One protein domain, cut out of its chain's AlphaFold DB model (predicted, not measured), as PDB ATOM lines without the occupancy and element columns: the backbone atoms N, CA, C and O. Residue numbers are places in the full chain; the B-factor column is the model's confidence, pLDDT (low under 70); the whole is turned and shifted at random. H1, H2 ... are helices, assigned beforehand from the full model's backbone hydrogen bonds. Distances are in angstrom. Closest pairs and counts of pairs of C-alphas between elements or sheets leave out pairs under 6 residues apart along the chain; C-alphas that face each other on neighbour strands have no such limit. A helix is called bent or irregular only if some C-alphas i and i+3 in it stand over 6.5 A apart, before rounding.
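What this domain is: This is residues 4 to 67 of the 67 residues of an uncharacterized protein of Glomus cerebriforme (UniProt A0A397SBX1). A single helix, H1, has a long loop folded back along it and returning, and from this body an arm of residues 46 to 67 sticks out, made of the rest of H2, a tight link and the small helix H3. H2 begins beside the last part of H1 and leads away crosswise to it, and the free arm makes much of the length of the whole. The printed part has 64 residues with three named helices, H1, H2 and H3 in chain order, and no named strand; the class is all helix. The whole is only just extended, close to loose, with a radius of gyration of the C-alphas of 16.2 A, and the C-alphas span 54 by 23 by 16 A.

How they stand to each other: H1, residues 4 to 19, touches no helix. H2, residues 41 to 53, is close to H1 but not clearly touching, with 2 pairs of C-alphas within 8 A. Their closest C-alphas are those of Leu 16 and Leu 44, 7.5 A apart. The lines of H1 and H2 are about perpendicular, at 90 degrees, and their centres are 17.9 A apart. H3, residues 58 to 65, is apart from H1 and also from H2, which it follows in the chain. In H1, H2 and H3 every O i to N i+4 pair of the backbone is within hydrogen-bond range.

Where its parts are: H1 begins at C-alpha 4, at (166.973, 107.089, 129.747), and measures 20.4 A from there to C-alpha 19. It is neither bent nor irregular, but only just: C-alphas 16 and 19 are 6.2 A apart. H2 runs from C-alpha 41, at (159.895, 112.140, 153.587), to C-alpha 53, a length of 16.2 A. It too is neither bent nor irregular, but only just: C-alphas 50 and 53 are 6.3 A apart. H3 is 10.7 A long and ends at C-alpha 65, at (136.479, 123.545, 164.843).

The domain as a whole: The C-alphas of Pro 32 and Lys 67 are the two farthest apart, at 54.3 A. The printed part has no cut and ends at Lys 67, the chain's last residue. The link from H1 to H2 is long, with 21 residues, 20 to 40, and the link from H2 to H3 is tight, with 4 residues. Residues 46 to 67 stand free, of which 46 to 53 belong to H2 and 58 to 65 to H3; without them the body spans 28 by 16 by 13 A. The mean pLDDT of the printed part is 80.6, and the model's confidence is low, under 70, at residue 4 and at residues 54 to 67.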
ATOM      1  N   GLU A   4     166.421 106.834 128.408       65.94
ATOM      2  CA  GLU A   4     166.973 107.089 129.747       65.94
ATOM      3  C   GLU A   4     166.254 108.237 130.462       65.94
ATOM      4  O   GLU A   4     165.966 108.132 131.647       65.94
ATOM      5  N   MET A   5     165.896 109.302 129.739       77.31
ATOM      6  CA  MET A   5     165.225 110.472 130.317       77.31
ATOM      7  C   MET A   5     163.817 110.150 130.860       77.31
ATOM      8  O   MET A   5     163.543 110.488 132.012       77.31
ATOM      9  N   PRO A   6     162.923 109.465 130.111       85.44
ATOM     10  CA  PRO A   6     161.634 109.038 130.656       85.44
ATOM     11  C   PRO A   6     161.757 108.078 131.845       85.44
ATOM     12  O   PRO A   6     161.010 108.215 132.806       85.44
ATOM     13  N   GLN A   7     162.709 107.139 131.799       88.44
ATOM     14  CA  GLN A   7     162.926 106.167 132.877       88.44
ATOM     15  C   GLN A   7     163.438 106.843 134.151       88.44
ATOM     16  O   GLN A   7     162.926 106.585 135.231       88.44
ATOM     17  N   GLN A   8     164.399 107.764 134.023       88.19
ATOM     18  CA  GLN A   8     164.889 108.564 135.147       88.19
ATOM     19  C   GLN A   8     163.768 109.364 135.803       88.19
ATOM     20  O   GLN A   8     163.691 109.433 137.027       88.19
ATOM     21  N   PHE A   9     162.898 109.964 134.994       88.75
ATOM     22  CA  PHE A   9     161.791 110.751 135.512       88.75
ATOM     23  C   PHE A   9     160.756 109.885 136.242       88.75
ATOM     24  O   PHE A   9     160.361 110.232 137.353       88.75
ATOM     25  N   ASP A  10     160.354 108.754 135.655       92.06
ATOM     26  CA  ASP A  10     159.425 107.801 136.277       92.06
ATOM     27  C   ASP A  10     159.970 107.256 137.604       92.06
ATOM     28  O   ASP A  10     159.282 107.267 138.628       92.06
ATOM     29  N   ASP A  11     161.245 106.873 137.624       93.88
ATOM     30  CA  ASP A  11     161.892 106.315 138.804       93.88
ATOM     31  C   ASP A  11     161.960 107.308 139.970       93.88
ATOM     32  O   ASP A  11     161.686 106.938 141.117       93.88
ATOM     33  N   VAL A  12     162.288 108.573 139.681       92.38
ATOM     34  CA  VAL A  12     162.311 109.656 140.678       92.38
ATOM     35  C   VAL A  12     160.896 109.976 141.155       92.38
ATOM     36  O   VAL A  12     160.670 110.167 142.348       92.38
ATOM     37  N   LEU A  13     159.916 110.014 140.255       91.44
ATOM     38  CA  LEU A  13     158.542 110.354 140.616       91.44
ATOM     39  C   LEU A  13     157.909 109.267 141.491       91.44
ATOM     40  O   LEU A  13     157.283 109.576 142.508       91.44
ATOM     41  N   THR A  14     158.126 107.999 141.145       93.38
ATOM     42  CA  THR A  14     157.690 106.862 141.960       93.38
ATOM     43  C   THR A  14     158.447 106.792 143.286       93.38
ATOM     44  O   THR A  14     157.834 106.509 144.310       93.38
ATOM     45  N   GLU A  15     159.738 107.136 143.332       94.38
ATOM     46  CA  GLU A  15     160.480 107.229 144.597       94.38
ATOM     47  C   GLU A  15     159.862 108.277 145.533       94.38
ATOM     48  O   GLU A  15     159.541 107.990 146.688       94.38
ATOM     49  N   LEU A  16     159.679 109.503 145.042       91.69
ATOM     50  CA  LEU A  16     159.239 110.615 145.880       91.69
ATOM     51  C   LEU A  16     157.773 110.475 146.290       91.69
ATOM     52  O   LEU A  16     157.444 110.699 147.451       91.69
ATOM     53  N   LEU A  17     156.879 110.119 145.364       89.25
ATOM     54  CA  LEU A  17     155.435 110.158 145.618       89.25
ATOM     55  C   LEU A  17     154.857 108.827 146.079       89.25
ATOM     56  O   LEU A  17     153.860 108.814 146.801       89.25
ATOM     57  N   ILE A  18     155.443 107.710 145.661       90.75
ATOM     58  CA  ILE A  18     154.914 106.386 145.976       90.75
ATOM     59  C   ILE A  18     155.725 105.793 147.120       90.75
ATOM     60  O   ILE A  18     155.173 105.605 148.201       90.75
ATOM     61  N   ASP A  19     157.029 105.610 146.937       93.06
ATOM     62  CA  ASP A  19     157.872 104.891 147.896       93.06
ATOM     63  C   ASP A  19     158.015 105.643 149.219       93.06
ATOM     64  O   ASP A  19     157.838 105.059 150.281       93.06
ATOM     65  N   LYS A  20     158.326 106.945 149.174       90.31
ATOM     66  CA  LYS A  20     158.605 107.730 150.388       90.31
ATOM     67  C   LYS A  20     157.351 108.228 151.098       90.31
ATOM     68  O   LYS A  20     157.384 108.439 152.309       90.31
ATOM     69  N   ILE A  21     156.253 108.450 150.380       86.88
ATOM     70  CA  ILE A  21     155.041 109.051 150.960       86.88
ATOM     71  C   ILE A  21     153.979 108.004 151.277       86.88
ATOM     72  O   ILE A  21     153.409 108.049 152.369       86.88
ATOM     73  N   ASN A  22     153.708 107.096 150.335       80.94
ATOM     74  CA  ASN A  22     152.540 106.217 150.375       80.94
ATOM     75  C   ASN A  22     152.874 104.772 150.762       80.94
ATOM     76  O   ASN A  22     152.041 104.103 151.370       80.94
ATOM     77  N   LEU A  23     154.063 104.285 150.416       83.94
ATOM     78  CA  LEU A  23     154.506 102.925 150.698       83.94
ATOM     79  C   LEU A  23     155.576 102.911 151.796       83.94
ATOM     80  O   LEU A  23     156.107 103.936 152.212       83.94
ATOM     81  N   TRP A  24     155.884 101.714 152.291       79.25
ATOM     82  CA  TRP A  24     157.023 101.462 153.185       79.25
ATOM     83  C   TRP A  24     158.091 100.592 152.517       79.25
ATOM     84  O   TRP A  24     158.927  99.990 153.187       79.25
ATOM     85  N   PHE A  25     158.042 100.483 151.190       87.25
ATOM     86  CA  PHE A  25     158.988  99.718 150.389       87.25
ATOM     87  C   PHE A  25     159.259 100.430 149.063       87.25
ATOM     88  O   PHE A  25     158.477 101.269 148.621       87.25
ATOM     89  N   LYS A  26     160.382 100.071 148.439       91.31
ATOM     90  CA  LYS A  26     160.843 100.649 147.178       91.31
ATOM     91  C   LYS A  26     160.178  99.957 145.989       91.31
ATOM     92  O   LYS A  26     160.234  98.731 145.880       91.31
ATOM     93  N   THR A  27     159.580 100.733 145.093       92.69
ATOM     94  CA  THR A  27     159.042 100.231 143.824       92.69
ATOM     95  C   THR A  27     160.160  99.852 142.857       92.69
ATOM     96  O   THR A  27     161.322 100.238 143.007       92.69
ATOM     97  N   PHE A  28     159.809  99.045 141.857       93.56
ATOM     98  CA  PHE A  28     160.730  98.682 140.789       93.56
ATOM     99  C   PHE A  28     161.194  99.932 140.027       93.56
ATOM    100  O   PHE A  28     160.372 100.799 139.741       93.56
ATOM    101  N   LYS A  29     162.494 100.009 139.704       93.94
ATOM    102  CA  LYS A  29     163.102 101.124 138.964       93.94
ATOM    103  C   LYS A  29     163.584 100.651 137.598       93.94
ATOM    104  O   LYS A  29     164.250  99.618 137.505       93.94
ATOM    105  N   LEU A  30     163.219 101.381 136.551       90.81
ATOM    106  CA  LEU A  30     163.482 101.031 135.156       90.81
ATOM    107  C   LEU A  30     164.899 101.398 134.720       90.81
ATOM    108  O   LEU A  30     165.475 100.702 133.882       90.81
ATOM    109  N   ASN A  31     165.453 102.484 135.258       89.25
ATOM    110  CA  ASN A  31     166.790 102.944 134.930       89.25
ATOM    111  C   ASN A  31     167.845 102.105 135.682       89.25
ATOM    112  O   ASN A  31     167.917 102.166 136.913       89.25
ATOM    113  N   PRO A  32     168.748 101.401 134.973       86.38
ATOM    114  CA  PRO A  32     169.842 100.654 135.601       86.38
ATOM    115  C   PRO A  32     170.806 101.537 136.403       86.38
ATOM    116  O   PRO A  32     171.499 101.050 137.292       86.38
ATOM    117  N   SER A  33     170.864 102.832 136.086       88.31
ATOM    118  CA  SER A  33     171.689 103.829 136.771       88.31
ATOM    119  C   SER A  33     170.900 104.652 137.792       88.31
ATOM    120  O   SER A  33     171.302 105.766 138.119       88.31
ATOM    121  N   TYR A  34     169.762 104.146 138.272       89.81
ATOM    122  CA  TYR A  34     168.986 104.816 139.307       89.81
ATOM    123  C   TYR A  34     169.820 105.051 140.574       89.81
ATOM    124  O   TYR A  34     170.422 104.128 141.129       89.81
ATOM    125  N   ILE A  35     169.777 106.287 141.068       88.75
ATOM    126  CA  ILE A  35     170.327 106.685 142.361       88.75
ATOM    127  C   ILE A  35     169.183 107.297 143.155       88.75
ATOM    128  O   ILE A  35     168.475 108.168 142.654       88.75
ATOM    129  N   GLU A  36     169.009 106.827 144.386       89.50
ATOM    130  CA  GLU A  36     167.975 107.344 145.273       89.50
ATOM    131  C   GLU A  36     168.234 108.811 145.610       89.50
ATOM    132  O   GLU A  36     169.370 109.219 145.877       89.50
ATOM    133  N   THR A  37     167.177 109.618 145.605       90.38
ATOM    134  CA  THR A  37     167.296 111.023 145.969       90.38
ATOM    135  C   THR A  37     167.582 111.190 147.462       90.38
ATOM    136  O   THR A  37     167.063 110.476 148.322       90.38
ATOM    137  N   ASN A  38     168.326 112.244 147.799       92.06
ATOM    138  CA  ASN A  38     168.585 112.633 149.189       92.06
ATOM    139  C   ASN A  38     167.406 113.383 149.840       92.06
ATOM    140  O   ASN A  38     167.558 113.964 150.913       92.06
ATOM    141  N   VAL A  39     166.234 113.421 149.195       90.38
ATOM    142  CA  VAL A  39     165.061 114.122 149.729       90.38
ATOM    143  C   VAL A  39     164.393 113.250 150.786       90.38
ATOM    144  O   VAL A  39     164.000 112.116 150.508       90.38
ATOM    145  N   SER A  40     164.255 113.775 152.002       90.88
ATOM    146  CA  SER A  40     163.570 113.070 153.083       90.88
ATOM    147  C   SER A  40     162.049 113.150 152.936       90.88
ATOM    148  O   SER A  40     161.493 114.084 152.350       90.88
ATOM    149  N   ARG A  41     161.359 112.172 153.527       88.50
ATOM    150  CA  ARG A  41     159.895 112.140 153.587       88.50
ATOM    151  C   ARG A  41     159.313 113.398 154.233       88.50
ATOM    152  O   ARG A  41     158.330 113.929 153.731       88.50
ATOM    153  N   ASP A  42     159.921 113.886 155.311       89.88
ATOM    154  CA  ASP A  42     159.404 115.043 156.049       89.88
ATOM    155  C   ASP A  42     159.412 116.315 155.195       89.88
ATOM    156  O   ASP A  42     158.440 117.067 155.197       89.88
ATOM    157  N   VAL A  43     160.467 116.508 154.391       90.25
ATOM    158  CA  VAL A  43     160.557 117.624 153.439       90.25
ATOM    159  C   VAL A  43     159.461 117.522 152.375       90.25
ATOM    160  O   VAL A  43     158.830 118.524 152.048       90.25
ATOM    161  N   LEU A  44     159.190 116.318 151.861       88.31
ATOM    162  CA  LEU A  44     158.124 116.099 150.879       88.31
ATOM    163  C   LEU A  44     156.735 116.384 151.457       88.31
ATOM    164  O   LEU A  44     155.930 117.061 150.817       88.31
ATOM    165  N   VAL A  45     156.454 115.888 152.665       88.00
ATOM    166  CA  VAL A  45     155.162 116.095 153.332       88.00
ATOM    167  C   VAL A  45     154.927 117.578 153.601       88.00
ATOM    168  O   VAL A  45     153.853 118.080 153.271       88.00
ATOM    169  N   ASP A  46     155.922 118.291 154.132       87.62
ATOM    170  CA  ASP A  46     155.836 119.733 154.372       87.62
ATOM    171  C   ASP A  46     155.579 120.506 153.067       87.62
ATOM    172  O   ASP A  46     154.688 121.358 153.003       87.62
ATOM    173  N   HIS A  47     156.277 120.147 151.986       85.38
ATOM    174  CA  HIS A  47     156.099 120.790 150.686       85.38
ATOM    175  C   HIS A  47     154.691 120.565 150.107       85.38
ATOM    176  O   HIS A  47     154.038 121.513 149.661       85.38
ATOM    177  N   ILE A  48     154.172 119.334 150.168       83.50
ATOM    178  CA  ILE A  48     152.807 119.007 149.721       83.50
ATOM    179  C   ILE A  48     151.768 119.724 150.580       83.50
ATOM    180  O   ILE A  48     150.797 120.277 150.056       83.50
ATOM    181  N   GLN A  49     151.959 119.749 151.899       83.06
ATOM    182  CA  GLN A  49     151.050 120.442 152.800       83.06
ATOM    183  C   GLN A  49     150.952 121.926 152.445       83.06
ATOM    184  O   GLN A  49     149.839 122.416 152.259       83.06
ATOM    185  N   ARG A  50     152.087 122.613 152.271       82.31
ATOM    186  CA  ARG A  50     152.133 124.052 151.967       82.31
ATOM    187  C   ARG A  50     151.575 124.402 150.590       82.31
ATOM    188  O   ARG A  50     150.844 125.380 150.466       82.31
ATOM    189  N   HIS A  51     151.900 123.619 149.562       76.44
ATOM    190  CA  HIS A  51     151.636 124.015 148.174       76.44
ATOM    191  C   HIS A  51     150.443 123.315 147.520       76.44
ATOM    192  O   HIS A  51     149.867 123.860 146.582       76.44
ATOM    193  N   VAL A  52     150.042 122.139 148.010       70.75
ATOM    194  CA  VAL A  52     148.953 121.344 147.418       70.75
ATOM    195  C   VAL A  52     147.713 121.350 148.311       70.75
ATOM    196  O   VAL A  52     146.595 121.484 147.820       70.75
ATOM    197  N   ILE A  53     147.885 121.227 149.631       72.06
ATOM    198  CA  ILE A  53     146.762 121.069 150.572       72.06
ATOM    199  C   ILE A  53     146.292 122.413 151.151       72.06
ATOM    200  O   ILE A  53     145.086 122.617 151.319       72.06
ATOM    201  N   GLN A  54     147.212 123.320 151.490       61.81
ATOM    202  CA  GLN A  54     146.907 124.492 152.317       61.81
ATOM    203  C   GLN A  54     146.262 125.728 151.669       61.81
ATOM    204  O   GLN A  54     145.711 126.493 152.462       61.81
ATOM    205  N   PRO A  55     146.195 125.966 150.341       58.47
ATOM    206  CA  PRO A  55     145.680 127.257 149.870       58.47
ATOM    207  C   PRO A  55     144.237 127.575 150.310       58.47
ATOM    208  O   PRO A  55     143.913 128.739 150.506       58.47
ATOM    209  N   ASN A  56     143.383 126.560 150.535       54.47
ATOM    210  CA  ASN A  56     141.962 126.746 150.882       54.47
ATOM    211  C   ASN A  56     141.481 126.001 152.147       54.47
ATOM    212  O   ASN A  56     140.297 126.076 152.479       54.47
ATOM    213  N   LYS A  57     142.345 125.263 152.862       56.41
ATOM    214  CA  LYS A  57     141.898 124.409 153.985       56.41
ATOM    215  C   LYS A  57     141.988 125.045 155.368       56.41
ATOM    216  O   LYS A  57     141.173 124.685 156.208       56.41
ATOM    217  N   ILE A  58     142.893 125.994 155.618       56.84
ATOM    218  CA  ILE A  58     143.011 126.626 156.950       56.84
ATOM    219  C   ILE A  58     141.705 127.345 157.321       56.84
ATOM    220  O   ILE A  58     141.167 127.148 158.409       56.84
ATOM    221  N   THR A  59     141.135 128.098 156.378       54.28
ATOM    222  CA  THR A  59     139.863 128.812 156.559       54.28
ATOM    223  C   THR A  59     138.682 127.866 156.802       54.28
ATOM    224  O   THR A  59     137.748 128.224 157.516       54.28
ATOM    225  N   ASN A  60     138.715 126.656 156.235       55.56
ATOM    226  CA  ASN A  60     137.662 125.654 156.415       55.56
ATOM    227  C   ASN A  60     137.843 124.853 157.712       55.56
ATOM    228  O   ASN A  60     136.870 124.660 158.430       55.56
ATOM    229  N   ALA A  61     139.073 124.489 158.078       59.28
ATOM    230  CA  ALA A  61     139.375 123.795 159.330       59.28
ATOM    231  C   ALA A  61     139.023 124.648 160.560       59.28
ATOM    232  O   ALA A  61     138.433 124.150 161.514       59.28
ATOM    233  N   ALA A  62     139.302 125.957 160.518       57.53
ATOM    234  CA  ALA A  62     138.879 126.880 161.573       57.53
ATOM    235  C   ALA A  62     137.344 126.976 161.687       57.53
ATOM    236  O   ALA A  62     136.814 127.054 162.791       57.53
ATOM    237  N   LYS A  63     136.616 126.929 160.562       54.97
ATOM    238  CA  LYS A  63     135.142 126.901 160.552       54.97
ATOM    239  C   LYS A  63     134.560 125.581 161.065       54.97
ATOM    240  O   LYS A  63     133.470 125.594 161.621       54.97
ATOM    241  N   GLU A  64     135.254 124.465 160.869       54.06
ATOM    242  CA  GLU A  64     134.838 123.146 161.361       54.06
ATOM    243  C   GLU A  64     135.097 122.972 162.863       54.06
ATOM    244  O   GLU A  64     134.290 122.340 163.532       54.06
ATOM    245  N   LEU A  65     136.162 123.571 163.405       51.91
ATOM    246  CA  LEU A  65     136.479 123.545 164.843       51.91
ATOM    247  C   LEU A  65     135.613 124.482 165.698       51.91
ATOM    248  O   LEU A  65     135.548 124.313 166.911       51.91
ATOM    249  N   LEU A  66     134.989 125.490 165.085       68.19
ATOM    250  CA  LEU A  66     134.102 126.453 165.753       68.19
ATOM    251  C   LEU A  66     132.609 126.071 165.653       68.19
ATOM    252  O   LEU A  66     131.754 126.903 165.958       68.19
ATOM    253  N   LYS A  67     132.299 124.847 165.204       47.00
ATOM    254  CA  LYS A  67     130.967 124.231 165.306       47.00
ATOM    255  C   LYS A  67     130.887 123.360 166.550       47.00
ATOM    256  O   LYS A  67     129.857 123.473 167.245       47.00
TER     257      LYS A  67